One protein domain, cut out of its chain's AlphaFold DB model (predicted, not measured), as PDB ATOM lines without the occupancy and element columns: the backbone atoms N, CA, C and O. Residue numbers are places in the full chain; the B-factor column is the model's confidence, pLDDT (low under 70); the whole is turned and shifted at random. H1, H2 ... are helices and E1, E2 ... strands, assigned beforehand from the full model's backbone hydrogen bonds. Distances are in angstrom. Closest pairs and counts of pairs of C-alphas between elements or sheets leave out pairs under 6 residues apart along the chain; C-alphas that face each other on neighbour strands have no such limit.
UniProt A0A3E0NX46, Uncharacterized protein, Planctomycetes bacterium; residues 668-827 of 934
ATOM      1  N   ILE A 668     161.682 123.461  61.817       88.88
ATOM      2  CA  ILE A 668     160.702 122.541  62.423       88.88
ATOM      3  C   ILE A 668     160.997 121.102  61.985       88.88
ATOM      4  O   ILE A 668     160.597 120.677  60.891       88.88
ATOM      5  N   LEU A 669     161.622 120.330  62.872       89.25
ATOM      6  CA  LEU A 669     162.064 118.953  62.626       89.25
ATOM      7  C   LEU A 669     160.952 117.909  62.795       89.25
ATOM      8  O   LEU A 669     161.013 116.829  62.205       89.25
ATOM      9  N   GLY A 670     159.904 118.215  63.566       88.69
ATOM     10  CA  GLY A 670     158.845 117.251  63.878       88.69
ATOM     11  C   GLY A 670     157.470 117.886  64.054       88.69
ATOM     12  O   GLY A 670     157.320 118.964  64.622       88.69
ATOM     13  N   ARG A 671     156.442 117.202  63.535       96.81
ATOM     14  CA  ARG A 671     155.024 117.594  63.616       96.81
ATOM     15  C   ARG A 671     154.205 116.361  63.957       96.81
ATOM     16  O   ARG A 671     153.863 115.559  63.083       96.81
ATOM     17  N   HIS A 672     153.906 116.191  65.234       95.88
ATOM     18  CA  HIS A 672     153.309 114.972  65.759       95.88
ATOM     19  C   HIS A 672     151.915 115.233  66.316       95.88
ATOM     20  O   HIS A 672     151.623 116.286  66.880       95.88
ATOM     21  N   ILE A 673     151.050 114.231  66.191       96.62
ATOM     22  CA  ILE A 673     149.807 114.150  66.953       96.62
ATOM     23  C   ILE A 673     149.968 113.054  68.001       96.62
ATOM     24  O   ILE A 673     150.491 111.978  67.697       96.62
ATOM     25  N   PHE A 674     149.507 113.309  69.219       97.25
ATOM     26  CA  PHE A 674     149.504 112.316  70.287       97.25
ATOM     27  C   PHE A 674     148.123 112.216  70.934       97.25
ATOM     28  O   PHE A 674     147.288 113.118  70.827       97.25
ATOM     29  N   TYR A 675     147.846 111.078  71.561       96.94
ATOM     30  CA  TYR A 675     146.544 110.791  72.155       96.94
ATOM     31  C   TYR A 675     146.560 111.044  73.660       96.94
ATOM     32  O   TYR A 675     146.691 110.094  74.419       96.94
ATOM     33  N   ASN A 676     146.368 112.298  74.079       95.56
ATOM     34  CA  ASN A 676     146.307 112.665  75.498       95.56
ATOM     35  C   ASN A 676     145.139 111.955  76.226       95.56
ATOM     36  O   ASN A 676     144.080 111.683  75.630       95.56
ATOM     37  N   GLU A 677     145.308 111.678  77.516       94.81
ATOM     38  CA  GLU A 677     144.496 110.794  78.359       94.81
ATOM     39  C   GLU A 677     144.255 109.374  77.806       94.81
ATOM     40  O   GLU A 677     143.238 108.736  78.130       94.81
ATOM     41  N   SER A 678     145.125 108.855  76.946       95.44
ATOM     42  CA  SER A 678     145.018 107.479  76.445       95.44
ATOM     43  C   SER A 678     145.650 106.477  77.410       95.44
ATOM     44  O   SER A 678     146.298 106.828  78.386       95.44
ATOM     45  N   LYS A 679     145.528 105.173  77.144       93.75
ATOM     46  CA  LYS A 679     146.318 104.195  77.908       93.75
ATOM     47  C   LYS A 679     147.827 104.420  77.736       93.75
ATOM     48  O   LYS A 679     148.596 104.044  78.620       93.75
ATOM     49  N   PHE A 680     148.240 104.955  76.591       91.69
ATOM     50  CA  PHE A 680     149.635 105.009  76.173       91.69
ATOM     51  C   PHE A 680     150.423 106.113  76.883       91.69
ATOM     52  O   PHE A 680     151.593 105.897  77.171       91.69
ATOM     53  N   ASP A 681     149.760 107.194  77.304       92.56
ATOM     54  CA  ASP A 681     150.323 108.196  78.225       92.56
ATOM     55  C   ASP A 681     150.078 107.865  79.713       92.56
ATOM     56  O   ASP A 681     150.410 108.650  80.603       92.56
ATOM     57  N   GLY A 682     149.481 106.708  80.016       89.75
ATOM     58  CA  GLY A 682     149.118 106.324  81.382       89.75
ATOM     59  C   GLY A 682     147.820 106.952  81.908       89.75
ATOM     60  O   GLY A 682     147.608 106.956  83.124       89.75
ATOM     61  N   PHE A 683     146.938 107.418  81.025       89.19
ATOM     62  CA  PHE A 683     145.717 108.176  81.314       89.19
ATOM     63  C   PHE A 683     146.000 109.520  81.998       89.19
ATOM     64  O   PHE A 683     145.230 109.963  82.859       89.19
ATOM     65  N   SER A 684     147.117 110.149  81.636       89.06
ATOM     66  CA  SER A 684     147.484 111.472  82.131       89.06
ATOM     67  C   SER A 684     146.654 112.539  81.430       89.06
ATOM     68  O   SER A 684     146.408 112.449  80.239       89.06
ATOM     69  N   ALA A 685     146.188 113.543  82.174       83.69
ATOM     70  CA  ALA A 685     145.434 114.666  81.606       83.69
ATOM     71  C   ALA A 685     146.287 115.926  81.401       83.69
ATOM     72  O   ALA A 685     145.827 116.886  80.784       83.69
ATOM     73  N   GLY A 686     147.492 115.958  81.976       83.75
ATOM     74  CA  GLY A 686     148.392 117.106  81.933       83.75
ATOM     75  C   GLY A 686     149.637 116.808  81.114       83.75
ATOM     76  O   GLY A 686     150.056 115.657  81.050       83.75
ATOM     77  N   ILE A 687     150.240 117.866  80.568       89.50
ATOM     78  CA  ILE A 687     151.465 117.764  79.774       89.50
ATOM     79  C   ILE A 687     152.596 117.189  80.620       89.50
ATOM     80  O   ILE A 687     152.920 117.738  81.681       89.50
ATOM     81  N   ASN A 688     153.169 116.078  80.171       84.69
ATOM     82  CA  ASN A 688     154.314 115.440  80.800       84.69
ATOM     83  C   ASN A 688     154.982 114.429  79.849       84.69
ATOM     84  O   ASN A 688     154.408 114.020  78.853       84.69
ATOM     85  N   ALA A 689     156.167 113.932  80.208       85.69
ATOM     86  CA  ALA A 689     156.937 113.030  79.347       85.69
ATOM     87  C   ALA A 689     156.238 111.708  78.958       85.69
ATOM     88  O   ALA A 689     156.670 111.050  78.016       85.69
ATOM     89  N   SER A 690     155.165 111.291  79.644       89.19
ATOM     90  CA  SER A 690     154.387 110.125  79.206       89.19
ATOM     91  C   SER A 690     153.665 110.350  77.876       89.19
ATOM     92  O   SER A 690     153.356 109.375  77.191       89.19
ATOM     93  N   ASP A 691     153.448 111.606  77.487       89.94
ATOM     94  CA  ASP A 691     152.779 111.986  76.246       89.94
ATOM     95  C   ASP A 691     153.575 111.541  75.003       89.94
ATOM     96  O   ASP A 691     152.976 111.193  73.982       89.94
ATOM     97  N   ASP A 692     154.905 111.411  75.113       91.94
ATOM     98  CA  ASP A 692     155.775 110.901  74.039       91.94
ATOM     99  C   ASP A 692     155.426 109.452  73.655       91.94
ATOM    100  O   ASP A 692     155.498 109.055  72.492       91.94
ATOM    101  N   LEU A 693     154.983 108.650  74.629       91.38
ATOM    102  CA  LEU A 693     154.559 107.262  74.408       91.38
ATOM    103  C   LEU A 693     153.176 107.169  73.748       91.38
ATOM    104  O   LEU A 693     152.802 106.103  73.251       91.38
ATOM    105  N   ALA A 694     152.421 108.270  73.749       94.00
ATOM    106  CA  ALA A 694     151.118 108.396  73.113       94.00
ATOM    107  C   ALA A 694     151.173 109.072  71.733       94.00
ATOM    108  O   ALA A 694     150.111 109.308  71.146       94.00
ATOM    109  N   ILE A 695     152.365 109.365  71.196       95.94
ATOM    110  CA  ILE A 695     152.532 109.818  69.808       95.94
ATOM    111  C   ILE A 695     151.959 108.755  68.869       95.94
ATOM    112  O   ILE A 695     152.165 107.559  69.066       95.94
ATOM    113  N   ALA A 696     151.221 109.179  67.846       93.56
ATOM    114  CA  ALA A 696     150.636 108.290  66.852       93.56
ATOM    115  C   ALA A 696     151.590 108.121  65.653       93.56
ATOM    116  O   ALA A 696     151.551 108.944  64.737       93.56
ATOM    117  N   PRO A 697     152.437 107.072  65.601       91.69
ATOM    118  CA  PRO A 697     153.453 106.943  64.554       91.69
ATOM    119  C   PRO A 697     152.867 106.589  63.181       91.69
ATOM    120  O   PRO A 697     153.550 106.708  62.171       91.69
ATOM    121  N   ASP A 698     151.607 106.143  63.116       91.19
ATOM    122  CA  ASP A 698     150.895 105.918  61.853       91.19
ATOM    123  C   ASP A 698     150.300 107.207  61.266       91.19
ATOM    124  O   ASP A 698     149.684 107.162  60.195       91.19
ATOM    125  N   LYS A 699     150.439 108.337  61.972       94.56
ATOM    126  CA  LYS A 699     149.898 109.629  61.564       94.56
ATOM    127  C   LYS A 699     151.005 110.596  61.187       94.56
ATOM    128  O   LYS A 699     151.993 110.734  61.897       94.56
ATOM    129  N   SER A 700     150.793 111.310  60.091       93.44
ATOM    130  CA  SER A 700     151.682 112.365  59.620       93.44
ATOM    131  C   SER A 700     150.908 113.655  59.406       93.44
ATOM    132  O   SER A 700     149.747 113.644  58.976       93.44
ATOM    133  N   ALA A 701     151.543 114.781  59.716       92.56
ATOM    134  CA  ALA A 701     150.972 116.083  59.426       92.56
ATOM    135  C   ALA A 701     150.765 116.230  57.912       92.56
ATOM    136  O   ALA A 701     151.597 115.810  57.108       92.56
ATOM    137  N   TYR A 702     149.635 116.799  57.513       89.12
ATOM    138  CA  TYR A 702     149.431 117.184  56.124       89.12
ATOM    139  C   TYR A 702     150.100 118.535  55.879       89.12
ATOM    140  O   TYR A 702     149.843 119.475  56.631       89.12
ATOM    141  N   LEU A 703     150.919 118.635  54.831       87.44
ATOM    142  CA  LEU A 703     151.603 119.868  54.440       87.44
ATOM    143  C   LEU A 703     150.984 120.440  53.149       87.44
ATOM    144  O   LEU A 703     150.593 119.663  52.265       87.44
ATOM    145  N   PRO A 704     150.892 121.777  52.999       78.06
ATOM    146  CA  PRO A 704     150.541 122.409  51.728       78.06
ATOM    147  C   PRO A 704     151.368 121.843  50.563       78.06
ATOM    148  O   PRO A 704     152.539 121.522  50.728       78.06
ATOM    149  N   GLY A 705     150.762 121.667  49.387       71.69
ATOM    150  CA  GLY A 705     151.458 121.122  48.214       71.69
ATOM    151  C   GLY A 705     151.626 119.594  48.188       71.69
ATOM    152  O   GLY A 705     151.964 119.047  47.142       71.69
ATOM    153  N   SER A 706     151.290 118.864  49.261       71.88
ATOM    154  CA  SER A 706     151.455 117.393  49.339       71.88
ATOM    155  C   SER A 706     150.404 116.567  48.566       71.88
ATOM    156  O   SER A 706     150.293 115.356  48.757       71.88
ATOM    157  N   GLY A 707     149.589 117.189  47.705       78.31
ATOM    158  CA  GLY A 707     148.476 116.524  47.009       78.31
ATOM    159  C   GLY A 707     147.277 116.214  47.925       78.31
ATOM    160  O   GLY A 707     147.127 116.851  48.963       78.31
ATOM    161  N   PRO A 708     146.365 115.288  47.572       79.00
ATOM    162  CA  PRO A 708     145.192 114.986  48.395       79.00
ATOM    163  C   PRO A 708     145.559 114.313  49.727       79.00
ATOM    164  O   PRO A 708     146.272 113.312  49.740       79.00
ATOM    165  N   SER A 709     145.024 114.816  50.842       86.81
ATOM    166  CA  SER A 709     145.173 114.180  52.159       86.81
ATOM    167  C   SER A 709     144.512 112.801  52.222       86.81
ATOM    168  O   SER A 709     143.592 112.483  51.462       86.81
ATOM    169  N   THR A 710     144.984 111.979  53.157       89.56
ATOM    170  CA  THR A 710     144.529 110.595  53.341       89.56
ATOM    171  C   THR A 710     144.270 110.287  54.818       89.56
ATOM    172  O   THR A 710     144.414 111.144  55.691       89.56
ATOM    173  N   PHE A 711     143.918 109.036  55.129       90.62
ATOM    174  CA  PHE A 711     143.734 108.576  56.508       90.62
ATOM    175  C   PHE A 711     145.015 108.661  57.367       90.62
ATOM    176  O   PHE A 711     144.932 108.665  58.596       90.62
ATOM    177  N   ALA A 712     146.200 108.771  56.751       91.94
ATOM    178  CA  ALA A 712     147.449 109.035  57.472       91.94
ATOM    179  C   ALA A 712     147.456 110.427  58.129       91.94
ATOM    180  O   ALA A 712     148.080 110.621  59.163       91.94
ATOM    181  N   ASN A 713     146.690 111.383  57.603       93.94
ATOM    182  CA  ASN A 713     146.605 112.733  58.161       93.94
ATOM    183  C   ASN A 713     145.463 112.895  59.173       93.94
ATOM    184  O   ASN A 713     145.197 114.000  59.644       93.94
ATOM    185  N   LEU A 714     144.747 111.807  59.477       92.94
ATOM    186  CA  LEU A 714     143.504 111.838  60.234       92.94
ATOM    187  C   LEU A 714     143.508 110.835  61.391       92.94
ATOM    188  O   LEU A 714     143.770 109.647  61.215       92.94
ATOM    189  N   THR A 715     143.147 111.300  62.584       95.31
ATOM    190  CA  THR A 715     142.945 110.457  63.766       95.31
ATOM    191  C   THR A 715     141.483 110.032  63.927       95.31
ATOM    192  O   THR A 715     140.558 110.803  63.675       95.31
ATOM    193  N   SER A 716     141.269 108.811  64.418       94.19
ATOM    194  CA  SER A 716     139.947 108.289  64.778       94.19
ATOM    195  C   SER A 716     139.619 108.378  66.271       94.19
ATOM    196  O   SER A 716     138.576 107.883  66.708       94.19
ATOM    197  N   TYR A 717     140.488 109.042  67.039       97.00
ATOM    198  CA  TYR A 717     140.414 109.116  68.491       97.00
ATOM    199  C   TYR A 717     139.124 109.789  68.973       97.00
ATOM    200  O   TYR A 717     138.768 110.884  68.532       97.00
ATOM    201  N   THR A 718     138.424 109.137  69.901       95.38
ATOM    202  CA  THR A 718     137.113 109.557  70.431       95.38
ATOM    203  C   THR A 718     137.141 110.867  71.206       95.38
ATOM    204  O   THR A 718     136.102 111.513  71.340       95.38
ATOM    205  N   ARG A 719     138.317 111.291  71.676       94.62
ATOM    206  CA  ARG A 719     138.520 112.585  72.336       94.62
ATOM    207  C   ARG A 719     138.885 113.716  71.368       94.62
ATOM    208  O   ARG A 719     139.123 114.831  71.820       94.62
ATOM    209  N   GLY A 720     138.857 113.479  70.057       94.00
ATOM    210  CA  GLY A 720     139.219 114.486  69.059       94.00
ATOM    211  C   GLY A 720     140.732 114.660  68.914       94.00
ATOM    212  O   GLY A 720     141.504 113.790  69.318       94.00
ATOM    213  N   ILE A 721     141.150 115.786  68.333       96.31
ATOM    214  CA  ILE A 721     142.537 116.261  68.416       96.31
ATOM    215  C   ILE A 721     142.688 116.946  69.772       96.31
ATOM    216  O   ILE A 721     142.122 118.019  69.986       96.31
ATOM    217  N   ASN A 722     143.381 116.293  70.704       95.38
ATOM    218  CA  ASN A 722     143.578 116.799  72.063       95.38
ATOM    219  C   ASN A 722     145.056 116.922  72.472       95.38
ATOM    220  O   ASN A 722     145.309 117.403  73.574       95.38
ATOM    221  N   GLY A 723     145.994 116.555  71.593       95.62
ATOM    222  CA  GLY A 723     147.431 116.715  71.798       95.62
ATOM    223  C   GLY A 723     148.195 116.810  70.477       95.62
ATOM    224  O   GLY A 723     148.000 115.977  69.588       95.62
ATOM    225  N   ILE A 724     149.057 117.819  70.346       97.31
ATOM    226  CA  ILE A 724     150.066 117.916  69.282       97.31
ATOM    227  C   ILE A 724     151.443 118.177  69.892       97.31
ATOM    228  O   ILE A 724     151.539 118.780  70.965       97.31
ATOM    229  N   MET A 725     152.486 117.753  69.183       97.62
ATOM    230  CA  MET A 725     153.867 118.110  69.494       97.62
ATOM    231  C   MET A 725     154.550 118.696  68.267       97.62
ATOM    232  O   MET A 725     154.314 118.239  67.144       97.62
ATOM    233  N   ILE A 726     155.376 119.706  68.498       97.44
ATOM    234  CA  ILE A 726     156.145 120.403  67.473       97.44
ATOM    235  C   ILE A 726     157.583 120.436  67.956       97.44
ATOM    236  O   ILE A 726     157.849 120.915  69.053       97.44
ATOM    237  N   ASP A 727     158.484 119.915  67.146       95.62
ATOM    238  CA  ASP A 727     159.898 119.815  67.474       95.62
ATOM    239  C   ASP A 727     160.627 120.930  66.708       95.62
ATOM    240  O   ASP A 727     160.661 120.905  65.476       95.62
ATOM    241  N   ILE A 728     161.112 121.942  67.437       91.31
ATOM    242  CA  ILE A 728     161.721 123.177  66.912       91.31
ATOM    243  C   ILE A 728     163.209 123.176  67.246       91.31
ATOM    244  O   ILE A 728     163.577 123.084  68.417       91.31
ATOM    245  N   GLN A 729     164.060 123.252  66.231       90.88
ATOM    246  CA  GLN A 729     165.504 123.325  66.407       90.88
ATOM    247  C   GLN A 729     165.927 124.761  66.704       90.88
ATOM    248  O   GLN A 729     165.578 125.663  65.952       90.88
ATOM    249  N   ASP A 730     166.672 124.947  67.793       83.69
ATOM    250  CA  ASP A 730     167.305 126.215  68.169       83.69
ATOM    251  C   ASP A 730     166.364 127.438  68.090       83.69
ATOM    252  O   ASP A 730     166.627 128.372  67.327       83.69
ATOM    253  N   PRO A 731     165.241 127.467  68.844       86.25
ATOM    254  CA  PRO A 731     164.366 128.633  68.862       86.25
ATOM    255  C   PRO A 731     165.118 129.874  69.357       86.25
ATOM    256  O   PRO A 731     165.771 129.856  70.403       86.25
ATOM    257  N   ALA A 732     164.996 130.977  68.618       80.56
ATOM    258  CA  ALA A 732     165.740 132.210  68.883       80.56
ATOM    259  C   ALA A 732     165.357 132.904  70.210       80.56
ATOM    260  O   ALA A 732     166.109 133.731  70.734       80.56
ATOM    261  N   GLY A 733     164.194 132.578  70.776       82.62
ATOM    262  CA  GLY A 733     163.700 133.122  72.033       82.62
ATOM    263  C   GLY A 733     162.913 132.111  72.865       82.62
ATOM    264  O   GLY A 733     162.790 130.932  72.552       82.62
ATOM    265  N   THR A 734     162.366 132.581  73.988       87.81
ATOM    266  CA  THR A 734     161.516 131.738  74.838       87.81
ATOM    267  C   THR A 734     160.156 131.546  74.181       87.81
ATOM    268  O   THR A 734     159.364 132.485  74.135       87.81
ATOM    269  N   LEU A 735     159.873 130.322  73.740       90.19
ATOM    270  CA  LEU A 735     158.596 129.967  73.134       90.19
ATOM    271  C   LEU A 735     157.447 130.000  74.152       90.19
ATOM    272  O   LEU A 735     157.533 129.493  75.277       90.19
ATOM    273  N   THR A 736     156.331 130.560  73.719       89.44
ATOM    274  CA  THR A 736     155.065 130.709  74.428       89.44
ATOM    275  C   THR A 736     153.911 130.324  73.506       89.44
ATOM    276  O   THR A 736     154.069 130.164  72.301       89.44
ATOM    277  N   VAL A 737     152.706 130.185  74.063       88.75
ATOM    278  CA  VAL A 737     151.516 129.864  73.258       88.75
ATOM    279  C   VAL A 737     151.161 130.964  72.248       88.75
ATOM    280  O   VAL A 737     150.476 130.671  71.274       88.75
ATOM    281  N   ASP A 738     151.618 132.200  72.474       87.31
ATOM    282  CA  ASP A 738     151.366 133.333  71.582       87.31
ATOM    283  C   ASP A 738     152.210 133.257  70.299       87.31
ATOM    284  O   ASP A 738     151.904 133.968  69.355       87.31
ATOM    285  N   ASP A 739     153.209 132.367  70.241       89.38
ATOM    286  CA  ASP A 739     154.036 132.130  69.051       89.38
ATOM    287  C   ASP A 739     153.403 131.119  68.066       89.38
ATOM    288  O   ASP A 739     154.025 130.671  67.099       89.38
ATOM    289  N   PHE A 740     152.149 130.730  68.325       93.44
ATOM    290  CA  PHE A 740     151.399 129.755  67.542       93.44
ATOM    291  C   PHE A 740     149.959 130.216  67.311       93.44
ATOM    292  O   PHE A 740     149.247 130.610  68.239       93.44
ATOM    293  N   ALA A 741     149.463 130.026  66.088       90.25
ATOM    294  CA  ALA A 741     148.068 130.268  65.740       90.25
ATOM    295  C   ALA A 741     147.353 128.981  65.309       90.25
ATOM    296  O   ALA A 741     147.869 128.155  64.556       90.25
ATOM    297  N   PHE A 742     146.104 128.827  65.758       94.38
ATOM    298  CA  PHE A 742     145.307 127.623  65.520       94.38
ATOM    299  C   PHE A 742     143.966 127.957  64.876       94.38
ATOM    300  O   PHE A 742     143.194 128.776  65.390       94.38
ATOM    301  N   LYS A 743     143.634 127.272  63.779       90.81
ATOM    302  CA  LYS A 743     142.320 127.374  63.121       90.81
ATOM    303  C   LYS A 743     141.680 126.005  62.981       90.81
ATOM    304  O   LYS A 743     142.363 125.000  62.844       90.81
ATOM    305  N   MET A 744     140.355 125.946  62.991       91.25
ATOM    306  CA  MET A 744     139.610 124.708  62.788       91.25
ATOM    307  C   MET A 744     138.506 124.856  61.747       91.25
ATOM    308  O   MET A 744     137.880 125.909  61.600       91.25
ATOM    309  N   SER A 745     138.214 123.767  61.042       87.81
ATOM    310  CA  SER A 745     137.166 123.752  60.018       87.81
ATOM    311  C   SER A 745     135.793 124.141  60.590       87.81
ATOM    312  O   SER A 745     135.367 123.570  61.595       87.81
ATOM    313  N   THR A 746     135.078 125.057  59.922       70.94
ATOM    314  CA  THR A 746     133.798 125.654  60.369       70.94
ATOM    315  C   THR A 746     132.584 124.724  60.281       70.94
ATOM    316  O   THR A 746     131.559 124.984  60.916       70.94
ATOM    317  N   GLN A 747     132.656 123.629  59.516       64.38
ATOM    318  CA  GLN A 747     131.554 122.671  59.368       64.38
ATOM    319  C   GLN A 747     132.033 121.221  59.409       64.38
ATOM    320  O   GLN A 747     132.959 120.833  58.704       64.38
ATOM    321  N   VAL A 748     131.327 120.388  60.177       61.50
ATOM    322  CA  VAL A 748     131.525 118.934  60.179       61.50
ATOM    323  C   VAL A 748     131.058 118.372  58.830       61.50
ATOM    324  O   VAL A 748     129.860 118.223  58.597       61.50
ATOM    325  N   GLY A 749     132.002 118.064  57.936       57.56
ATOM    326  CA  GLY A 749     131.775 117.172  56.793       57.56
ATOM    327  C   GLY A 749     131.231 117.757  55.486       57.56
ATOM    328  O   GLY A 749     130.724 116.977  54.683       57.56
ATOM    329  N   ALA A 750     131.318 119.070  55.234       56.06
ATOM    330  CA  ALA A 750     130.795 119.650  53.983       56.06
ATOM    331  C   ALA A 750     131.759 120.571  53.210       56.06
ATOM    332  O   ALA A 750     131.650 120.643  51.988       56.06
ATOM    333  N   ASN A 751     132.722 121.231  53.867       56.12
ATOM    334  CA  ASN A 751     133.759 122.018  53.193       56.12
ATOM    335  C   ASN A 751     135.005 122.174  54.085       56.12
ATOM    336  O   ASN A 751     134.892 122.715  55.181       56.12
ATOM    337  N   ASN A 752     136.179 121.743  53.611       72.06
ATOM    338  CA  ASN A 752     137.445 121.830  54.352       72.06
ATOM    339  C   ASN A 752     138.464 122.731  53.638       72.06
ATOM    340  O   ASN A 752     139.617 122.364  53.466       72.06
ATOM    341  N   THR A 753     138.038 123.924  53.218       77.38
ATOM    342  CA  THR A 753     138.932 124.969  52.691       77.38
ATOM    343  C   THR A 753     139.537 125.795  53.840       77.38
ATOM    344  O   THR A 753     138.782 126.555  54.458       77.38
ATOM    345  N   PRO A 754     140.858 125.719  54.114       82.00
ATOM    346  CA  PRO A 754     141.492 126.369  55.271       82.00
ATOM    347  C   PRO A 754     141.286 127.882  55.372       82.00
ATOM    348  O   PRO A 754     141.117 128.413  56.463       82.00
ATOM    349  N   SER A 755     141.186 128.589  54.243       76.62
ATOM    350  CA  SER A 755     140.944 130.042  54.228       76.62
ATOM    351  C   SER A 755     139.606 130.469  54.848       76.62
ATOM    352  O   SER A 755     139.402 131.649  55.117       76.62
ATOM    353  N   THR A 756     138.690 129.525  55.086       78.88
ATOM    354  CA  THR A 756     137.360 129.766  55.670       78.88
ATOM    355  C   THR A 756     137.222 129.240  57.099       78.88
ATOM    356  O   THR A 756     136.114 129.210  57.638       78.88
ATOM    357  N   TRP A 757     138.317 128.759  57.691       87.50
ATOM    358  CA  TRP A 757     138.317 128.148  59.016       87.50
ATOM    359  C   TRP A 757     138.213 129.203  60.115       87.50
ATOM    360  O   TRP A 757     138.685 130.330  59.975       87.50
ATOM    361  N   GLU A 758     137.539 128.839  61.202       89.44
ATOM    362  CA  GLU A 758     137.384 129.695  62.377       89.44
ATOM    363  C   GLU A 758     138.558 129.489  63.333       89.44
ATOM    364  O   GLU A 758     139.261 128.485  63.242       89.44
ATOM    365  N   ALA A 759     138.781 130.423  64.259       89.69
ATOM    366  CA  ALA A 759     139.789 130.236  65.300       89.69
ATOM    367  C   ALA A 759     139.487 128.961  66.106       89.69
ATOM    368  O   ALA A 759     138.337 128.718  66.493       89.69
ATOM    369  N   ALA A 760     140.509 128.142  66.347       91.31
ATOM    370  CA  ALA A 760     140.366 126.974  67.201       91.31
ATOM    371  C   ALA A 760     140.158 127.408  68.667       91.31
ATOM    372  O   ALA A 760     140.510 128.528  69.048       91.31
ATOM    373  N   PRO A 761     139.583 126.540  69.519       92.00
ATOM    374  CA  PRO A 761     139.541 126.779  70.955       92.00
ATOM    375  C   PRO A 761     140.950 127.023  71.509       92.00
ATOM    376  O   PRO A 761     141.910 126.413  71.039       92.00
ATOM    377  N   LEU A 762     141.067 127.881  72.525       89.00
ATOM    378  CA  LEU A 762     142.352 128.117  73.182       89.00
ATOM    379  C   LEU A 762     142.916 126.801  73.749       89.00
ATOM    380  O   LEU A 762     142.140 126.018  74.317       89.00
ATOM    381  N   PRO A 763     144.235 126.563  73.629       95.25
ATOM    382  CA  PRO A 763     144.879 125.429  74.272       95.25
ATOM    383  C   PRO A 763     144.614 125.392  75.781       95.25
ATOM    384  O   PRO A 763     144.597 126.417  76.463       95.25
ATOM    385  N   ALA A 764     144.396 124.190  76.305       91.62
ATOM    386  CA  ALA A 764     144.237 123.927  77.733       91.62
ATOM    387  C   ALA A 764     145.588 123.802  78.460       91.62
ATOM    388  O   ALA A 764     145.635 123.936  79.683       91.62
ATOM    389  N   GLY A 765     146.673 123.560  77.721       89.88
ATOM    390  CA  GLY A 765     148.035 123.504  78.237       89.88
ATOM    391  C   GLY A 765     149.057 123.733  77.129       89.88
ATOM    392  O   GLY A 765     148.804 123.391  75.974       89.88
ATOM    393  N   PHE A 766     150.192 124.310  77.518       95.44
ATOM    394  CA  PHE A 766     151.363 124.565  76.686       95.44
ATOM    395  C   PHE A 766     152.619 124.272  77.516       95.44
ATOM    396  O   PHE A 766     152.691 124.685  78.680       95.44
ATOM    397  N   SER A 767     153.590 123.565  76.949       94.62
ATOM    398  CA  SER A 767     154.905 123.357  77.556       94.62
ATOM    399  C   SER A 767     155.980 123.275  76.486       94.62
ATOM    400  O   SER A 767     155.699 122.879  75.361       94.62
ATOM    401  N   VAL A 768     157.205 123.622  76.863       93.69
ATOM    402  CA  VAL A 768     158.402 123.442  76.047       93.69
ATOM    403  C   VAL A 768     159.341 122.575  76.864       93.69
ATOM    404  O   VAL A 768     159.641 122.901  78.018       93.69
ATOM    405  N   ARG A 769     159.768 121.456  76.290       91.19
ATOM    406  CA  ARG A 769     160.764 120.553  76.855       91.19
ATOM    407  C   ARG A 769     162.031 120.637  76.004       91.19
ATOM    408  O   ARG A 769     162.070 120.012  74.941       91.19
ATOM    409  N   PRO A 770     163.045 121.393  76.459       86.38
ATOM    410  CA  PRO A 770     164.274 121.542  75.702       86.38
ATOM    411  C   PRO A 770     164.981 120.210  75.477       86.38
ATOM    412  O   PRO A 770     165.042 119.387  76.396       86.38
ATOM    413  N   GLY A 771     165.473 119.987  74.261       80.69
ATOM    414  CA  GLY A 771     166.201 118.770  73.887       80.69
ATOM    415  C   GLY A 771     165.390 117.467  73.829       80.69
ATOM    416  O   GLY A 771     165.962 116.405  73.593       80.69
ATOM    417  N   ALA A 772     164.076 117.507  74.078       85.81
ATOM    418  CA  ALA A 772     163.222 116.314  74.086       85.81
ATOM    419  C   ALA A 772     162.654 115.952  72.699       85.81
ATOM    420  O   ALA A 772     162.001 114.915  72.553       85.81
ATOM    421  N   GLY A 773     162.861 116.819  71.707       77.00
ATOM    422  CA  GLY A 773     162.415 116.679  70.329       77.00
ATOM    423  C   GLY A 773     163.285 115.742  69.488       77.00
ATOM    424  O   GLY A 773     164.300 115.210  69.943       77.00
ATOM    425  N   VAL A 774     162.877 115.513  68.239       79.25
ATOM    426  CA  VAL A 774     163.699 114.816  67.235       79.25
ATOM    427  C   VAL A 774     165.061 115.507  67.114       79.25
ATOM    428  O   VAL A 774     165.143 116.729  67.108       79.25
ATOM    429  N   SER A 775     166.134 114.716  67.044       79.25
ATOM    430  CA  SER A 775     167.512 115.218  66.918       79.25
ATOM    431  C   SER A 775     167.944 116.202  68.018       79.25
ATOM    432  O   SER A 775     168.809 117.035  67.787       79.25
ATOM    433  N   GLY A 776     167.357 116.115  69.218       76.50
ATOM    434  CA  GLY A 776     167.707 117.006  70.329       76.50
ATOM    435  C   GLY A 776     167.124 118.414  70.202       76.50
ATOM    436  O   GLY A 776     167.588 119.322  70.882       76.50
ATOM    437  N   SER A 777     166.105 118.604  69.362       88.50
ATOM    438  CA  SER A 777     165.386 119.872  69.268       88.50
ATOM    439  C   SER A 777     164.505 120.130  70.499       88.50
ATOM    440  O   SER A 777     164.219 119.231  71.299       88.50
ATOM    441  N   ASP A 778     163.986 121.345  70.632       92.38
ATOM    442  CA  ASP A 778     163.018 121.676  71.673       92.38
ATOM    443  C   ASP A 778     161.639 121.126  71.305       92.38
ATOM    444  O   ASP A 778     161.114 121.391  70.222       92.38
ATOM    445  N   ARG A 779     161.027 120.354  72.208       95.62
ATOM    446  CA  ARG A 779     159.682 119.806  72.008       95.62
ATOM    447  C   ARG A 779     158.634 120.713  72.624       95.62
ATOM    448  O   ARG A 779     158.559 120.853  73.845       95.62
ATOM    449  N   VAL A 780     157.781 121.279  71.787       96.38
ATOM    450  CA  VAL A 780     156.614 122.064  72.183       96.38
ATOM    451  C   VAL A 780     155.398 121.153  72.250       96.38
ATOM    452  O   VAL A 780     155.027 120.524  71.265       96.38
ATOM    453  N   GLU A 781     154.743 121.106  73.402       97.00
ATOM    454  CA  GLU A 781     153.568 120.276  73.659       97.00
ATOM    455  C   GLU A 781     152.343 121.143  73.895       97.00
ATOM    456  O   GLU A 781     152.340 122.031  74.754       97.00
ATOM    457  N   ILE A 782     151.275 120.858  73.154       96.81
ATOM    458  CA  ILE A 782     150.046 121.647  73.196       96.81
ATOM    459  C   ILE A 782     148.856 120.706  73.306       96.81
ATOM    460  O   ILE A 782     148.670 119.815  72.473       96.81
ATOM    461  N   ILE A 783     148.035 120.913  74.337       95.81
ATOM    462  CA  ILE A 783     146.850 120.087  74.599       95.81
ATOM    463  C   ILE A 783     145.568 120.907  74.573       95.81
ATOM    464  O   ILE A 783     145.538 122.067  74.987       95.81
ATOM    465  N   TRP A 784     144.473 120.273  74.160       96.00
ATOM    466  CA  TRP A 784     143.122 120.836  74.215       96.00
ATOM    467  C   TRP A 784     142.212 119.996  75.099       96.00
ATOM    468  O   TRP A 784     142.440 118.809  75.327       96.00
ATOM    469  N   ALA A 785     141.121 120.607  75.563       92.75
ATOM    470  CA  ALA A 785     140.069 119.868  76.242       92.75
ATOM    471  C   ALA A 785     139.489 118.771  75.329       92.75
ATOM    472  O   ALA A 785     139.250 118.989  74.139       92.75
ATOM    473  N   ASN A 786     139.204 117.601  75.905       92.81
ATOM    474  CA  ASN A 786     138.650 116.466  75.169       92.81
ATOM    475  C   ASN A 786     137.384 116.855  74.391       92.81
ATOM    476  O   ASN A 786     136.425 117.394  74.947       92.81
ATOM    477  N   GLY A 787     137.376 116.549  73.098       90.12
ATOM    478  CA  GLY A 787     136.275 116.825  72.180       90.12
ATOM    479  C   GLY A 787     136.230 118.254  71.634       90.12
ATOM    480  O   GLY A 787     135.348 118.538  70.822       90.12
ATOM    481  N   ALA A 788     137.151 119.142  72.029       91.94
ATOM    482  CA  ALA A 788     137.190 120.528  71.552       91.94
ATOM    483  C   ALA A 788     137.370 120.616  70.028       91.94
ATOM    484  O   ALA A 788     136.730 121.440  69.376       91.94
ATOM    485  N   ILE A 789     138.185 119.721  69.460       93.44
ATOM    486  CA  ILE A 789     138.438 119.612  68.019       93.44
ATOM    487  C   ILE A 789     138.076 118.188  67.569       93.44
ATOM    488  O   ILE A 789     138.924 117.358  67.241       93.44
ATOM    489  N   ALA A 790     136.784 117.865  67.630       93.06
ATOM    490  CA  ALA A 790     136.246 116.568  67.220       93.06
ATOM    491  C   ALA A 790     135.552 116.645  65.855       93.06
ATOM    492  O   ALA A 790     134.779 117.570  65.593       93.06
ATOM    493  N   ASN A 791     135.756 115.626  65.013       92.19
ATOM    494  CA  ASN A 791     135.132 115.508  63.686       92.19
ATOM    495  C   ASN A 791     135.417 116.702  62.746       92.19
ATOM    496  O   ASN A 791     134.553 117.098  61.958       92.19
ATOM    497  N   ARG A 792     136.603 117.300  62.873       91.75
ATOM    498  CA  ARG A 792     137.038 118.534  62.206       91.75
ATOM    499  C   ARG A 792     138.522 118.452  61.853       91.75
ATOM    500  O   ARG A 792     139.231 117.590  62.369       91.75
ATOM    501  N   TRP A 793     138.971 119.350  60.984       92.62
ATOM    502  CA  TRP A 793     140.396 119.593  60.766       92.62
ATOM    503  C   TRP A 793     140.912 120.710  61.672       92.62
ATOM    504  O   TRP A 793     140.176 121.660  61.946       92.62
ATOM    505  N   LEU A 794     142.168 120.572  62.090       95.00
ATOM    506  CA  LEU A 794     142.992 121.569  62.763       95.00
ATOM    507  C   LEU A 794     144.093 122.022  61.807       95.00
ATOM    508  O   LEU A 794     144.743 121.194  61.172       95.00
ATOM    509  N   GLU A 795     144.279 123.327  61.727       93.38
ATOM    510  CA  GLU A 795     145.430 123.998  61.144       93.38
ATOM    511  C   GLU A 795     146.279 124.525  62.291       93.38
ATOM    512  O   GLU A 795     145.757 125.199  63.187       93.38
ATOM    513  N   VAL A 796     147.565 124.220  62.231       95.06
ATOM    514  CA  VAL A 796     148.587 124.718  63.140       95.06
ATOM    515  C   VAL A 796     149.512 125.619  62.340       95.06
ATOM    516  O   VAL A 796     149.958 125.239  61.258       95.06
ATOM    517  N   ILE A 797     149.748 126.815  62.864       90.56
ATOM    518  CA  ILE A 797     150.661 127.809  62.314       90.56
ATOM    519  C   ILE A 797     151.698 128.073  63.400       90.56
ATOM    520  O   ILE A 797     151.327 128.529  64.482       90.56
ATOM    521  N   VAL A 798     152.957 127.753  63.128       92.62
ATOM    522  CA  VAL A 798     154.092 128.233  63.921       92.62
ATOM    523  C   VAL A 798     154.491 129.566  63.312       92.62
ATOM    524  O   VAL A 798     154.817 129.612  62.127       92.62
ATOM    525  N   GLU A 799     154.365 130.652  64.067       87.19
ATOM    526  CA  GLU A 799     154.564 131.996  63.521       87.19
ATOM    527  C   GLU A 799     156.058 132.244  63.281       87.19
ATOM    528  O   GLU A 799     156.863 132.112  64.200       87.19
ATOM    529  N   GLY A 800     156.431 132.562  62.042       84.44
ATOM    530  CA  GLY A 800     157.778 133.013  61.676       84.44
ATOM    531  C   GLY A 800     157.821 134.518  61.433       84.44
ATOM    532  O   GLY A 800     156.802 135.198  61.542       84.44
ATOM    533  N   ASP A 801     158.982 135.047  61.062       81.19
ATOM    534  CA  ASP A 801     159.185 136.470  60.774       81.19
ATOM    535  C   ASP A 801     158.651 136.874  59.386       81.19
ATOM    536  O   ASP A 801     159.358 137.417  58.539       81.19
ATOM    537  N   ASP A 802     157.365 136.608  59.140       71.50
ATOM    538  CA  ASP A 802     156.699 136.903  57.877       71.50
ATOM    539  C   ASP A 802     155.390 137.696  58.038       71.50
ATOM    540  O   ASP A 802     154.803 137.871  59.113       71.50
ATOM    541  N   ALA A 803     154.891 138.198  56.907       62.69
ATOM    542  CA  ALA A 803     153.652 138.968  56.858       62.69
ATOM    543  C   ALA A 803     152.386 138.129  57.148       62.69
ATOM    544  O   ALA A 803     151.294 138.700  57.248       62.69
ATOM    545  N   LEU A 804     152.495 136.796  57.230       56.47
ATOM    546  CA  LEU A 804     151.373 135.860  57.345       56.47
ATOM    547  C   LEU A 804     151.139 135.373  58.786       56.47
ATOM    548  O   LEU A 804     149.975 135.198  59.159       56.47
ATOM    549  N   GLY A 805     152.197 135.173  59.574       54.75
ATOM    550  CA  GLY A 805     152.179 134.797  60.992       54.75
ATOM    551  C   GLY A 805     152.395 135.968  61.945       54.75
ATOM    552  O   GLY A 805     152.103 135.840  63.121       54.75
ATOM    553  N   GLY A 806     152.797 137.138  61.440       58.38
ATOM    554  CA  GLY A 806     153.189 138.268  62.279       58.38
ATOM    555  C   GLY A 806     154.661 138.151  62.655       58.38
ATOM    556  O   GLY A 806     155.132 137.056  62.895       58.38
ATOM    557  N   PHE A 807     155.377 139.280  62.673       63.69
ATOM    558  CA  PHE A 807     156.835 139.372  62.845       63.69
ATOM    559  C   PHE A 807     157.321 138.797  64.191       63.69
ATOM    560  O   PHE A 807     157.577 139.543  65.147       63.69
ATOM    561  N   ASN A 808     157.367 137.470  64.294       73.56
ATOM    562  CA  ASN A 808     157.689 136.732  65.500       73.56
ATOM    563  C   ASN A 808     159.150 136.289  65.467       73.56
ATOM    564  O   ASN A 808     159.557 135.459  64.663       73.56
ATOM    565  N   THR A 809     159.933 136.842  66.387       76.06
ATOM    566  CA  THR A 809     161.374 136.582  66.493       76.06
ATOM    567  C   THR A 809     161.720 135.539  67.554       76.06
ATOM    568  O   THR A 809     162.881 135.162  67.653       76.06
ATOM    569  N   ASN A 810     160.752 135.051  68.345       82.00
ATOM    570  CA  ASN A 810     161.005 134.026  69.367       82.00
ATOM    571  C   ASN A 810     161.167 132.636  68.753       82.00
ATOM    572  O   ASN A 810     161.909 131.814  69.285       82.00
ATOM    573  N   THR A 811     160.453 132.359  67.662       81.88
ATOM    574  CA  THR A 811     160.581 131.082  66.959       81.88
ATOM    575  C   THR A 811     161.891 131.011  66.199       81.88
ATOM    576  O   THR A 811     162.489 129.953  66.197       81.88
ATOM    577  N   GLY A 812     162.364 132.119  65.622       80.19
ATOM    578  CA  GLY A 812     163.564 132.152  64.778       80.19
ATOM    579  C   GLY A 812     163.325 131.682  63.338       80.19
ATOM    580  O   GLY A 812     164.251 131.680  62.533       80.19
ATOM    581  N   LEU A 813     162.084 131.318  62.990       80.88
ATOM    582  CA  LEU A 813     161.714 130.923  61.633       80.88
ATOM    583  C   LEU A 813     161.657 132.143  60.705       80.88
ATOM    584  O   LEU A 813     161.028 133.141  61.045       80.88
ATOM    585  N   ALA A 814     162.231 132.037  59.505       79.56
ATOM    586  CA  ALA A 814     162.127 133.085  58.482       79.56
ATOM    587  C   ALA A 814     160.718 133.179  57.860       79.56
ATOM    588  O   ALA A 814     160.268 134.262  57.502       79.56
ATOM    589  N   GLU A 815     160.010 132.051  57.756       79.12
ATOM    590  CA  GLU A 815     158.623 131.971  57.287       79.12
ATOM    591  C   GLU A 815     157.781 131.114  58.238       79.12
ATOM    592  O   GLU A 815     158.285 130.205  58.900       79.12
ATOM    593  N   SER A 816     156.480 131.383  58.305       82.69
ATOM    594  CA  SER A 816     155.554 130.650  59.163       82.69
ATOM    595  C   SER A 816     155.335 129.219  58.670       82.69
ATOM    596  O   SER A 816     154.847 128.995  57.558       82.69
ATOM    597  N   ASP A 817     155.576 128.234  59.535       90.50
ATOM    598  CA  ASP A 817     155.309 126.831  59.224       90.50
ATOM    599  C   ASP A 817     153.823 126.493  59.404       90.50
ATOM    600  O   ASP A 817     153.222 126.781  60.442       90.50
ATOM    601  N   ARG A 818     153.205 125.859  58.397       89.00
ATOM    602  CA  ARG A 818     151.764 125.552  58.394       89.00
ATOM    603  C   ARG A 818     151.501 124.091  58.091       89.00
ATOM    604  O   ARG A 818     151.846 123.592  57.021       89.00
ATOM    605  N   PHE A 819     150.777 123.425  58.984       93.56
ATOM    606  CA  PHE A 819     150.423 122.019  58.821       93.56
ATOM    607  C   PHE A 819     149.055 121.673  59.406       93.56
ATOM    608  O   PHE A 819     148.448 122.443  60.153       93.56
ATOM    609  N   TYR A 820     148.539 120.498  59.037       93.75
ATOM    610  CA  TYR A 820     147.157 120.124  59.322       93.75
ATOM    611  C   TYR A 820     147.011 118.697  59.844       93.75
ATOM    612  O   TYR A 820     147.638 117.764  59.339       93.75
ATOM    613  N   PHE A 821     146.080 118.513  60.779       96.81
ATOM    614  CA  PHE A 821     145.603 117.202  61.219       96.81
ATOM    615  C   PHE A 821     144.077 117.149  61.199       96.81
ATOM    616  O   PHE A 821     143.393 118.105  61.566       96.81
ATOM    617  N   GLY A 822     143.525 116.018  60.774       93.69
ATOM    618  CA  GLY A 822     142.090 115.752  60.788       93.69
ATOM    619  C   GLY A 822     141.684 114.866  61.960       93.69
ATOM    620  O   GLY A 822     142.463 114.042  62.434       93.69
ATOM    621  N   ASN A 823     140.428 114.954  62.391       95.19
ATOM    622  CA  ASN A 823     139.817 113.938  63.244       95.19
ATOM    623  C   ASN A 823     138.465 113.500  62.693       95.19
ATOM    624  O   ASN A 823     137.625 114.339  62.384       95.19
ATOM    625  N   ARG A 824     138.233 112.188  62.626       94.00
ATOM    626  CA  ARG A 824     136.928 111.580  62.341       94.00
ATOM    627  C   ARG A 824     136.716 110.410  63.293       94.00
ATOM    628  O   ARG A 824     137.250 109.323  63.090       94.00
ATOM    629  N   ILE A 825     135.928 110.639  64.340       94.69
ATOM    630  CA  ILE A 825     135.737 109.671  65.421       94.69
ATOM    631  C   ILE A 825     135.159 108.371  64.863       94.69
ATOM    632  O   ILE A 825     134.104 108.371  64.224       94.69
ATOM    633  N   GLY A 826     135.823 107.254  65.160       91.06
ATOM    634  CA  GLY A 826     135.315 105.929  64.816       91.06
ATOM    635  C   GLY A 826     135.522 105.484  63.365       91.06
ATOM    636  O   GLY A 826     134.932 104.472  62.992       91.06
ATOM    637  N   ASP A 827     136.284 106.231  62.558       93.31
ATOM    638  CA  ASP A 827     136.690 105.830  61.201       93.31
ATOM    639  C   ASP A 827     137.902 104.881  61.258       93.31
ATOM    640  O   ASP A 827     138.897 105.176  61.923       93.31
TER     641      ASP A 827
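What this domain is: This is residues 668 to 827 of the 934 residues of an uncharacterized protein of Planctomycetes bacterium (UniProt A0A3E0NX46). Amid little regular structure, two small antiparallel sheets, E1-E2-E5-E4 and E3-E6-E7, stand partly face to face, with helix H1 over the first sheet's other face. The printed part has 160 residues, 48 in named elements ordered E1, H1, E2 to E7, mostly strand. It is compact, radius of gyration of the C-alphas 14.7 A, spanning 40 by 37 by 26 A.

Where its parts are: E2 is residues 723 to 729, E5 778 to 783, E4 765 to 769, H1 689 to 694, E3 740 to 744, E6 793 to 798. E1, 668 to 673, begins at C-alpha (160.702, 122.541, 62.423); E7, 817 to 823, 20.6 A long, ends at (139.817, 113.938, 63.244).

How they stand to each other: N 726 of E2 and O 780 of E5 are within hydrogen-bond range, 2.9 A. H1 is on this sheet, across the strands, height 9.2 A; 0 of its 2 O i to N i+4 pairs but 3 of 3 O i to N i+3 pairs are within range. The closest C-alphas of E1 and E7, 668 and 817, are 7.6 A apart.

The domain as a whole: The printed part has no cut. Long links include H1 to E2. Residues 747 to 751 and 803 to 807 have pLDDT under 70.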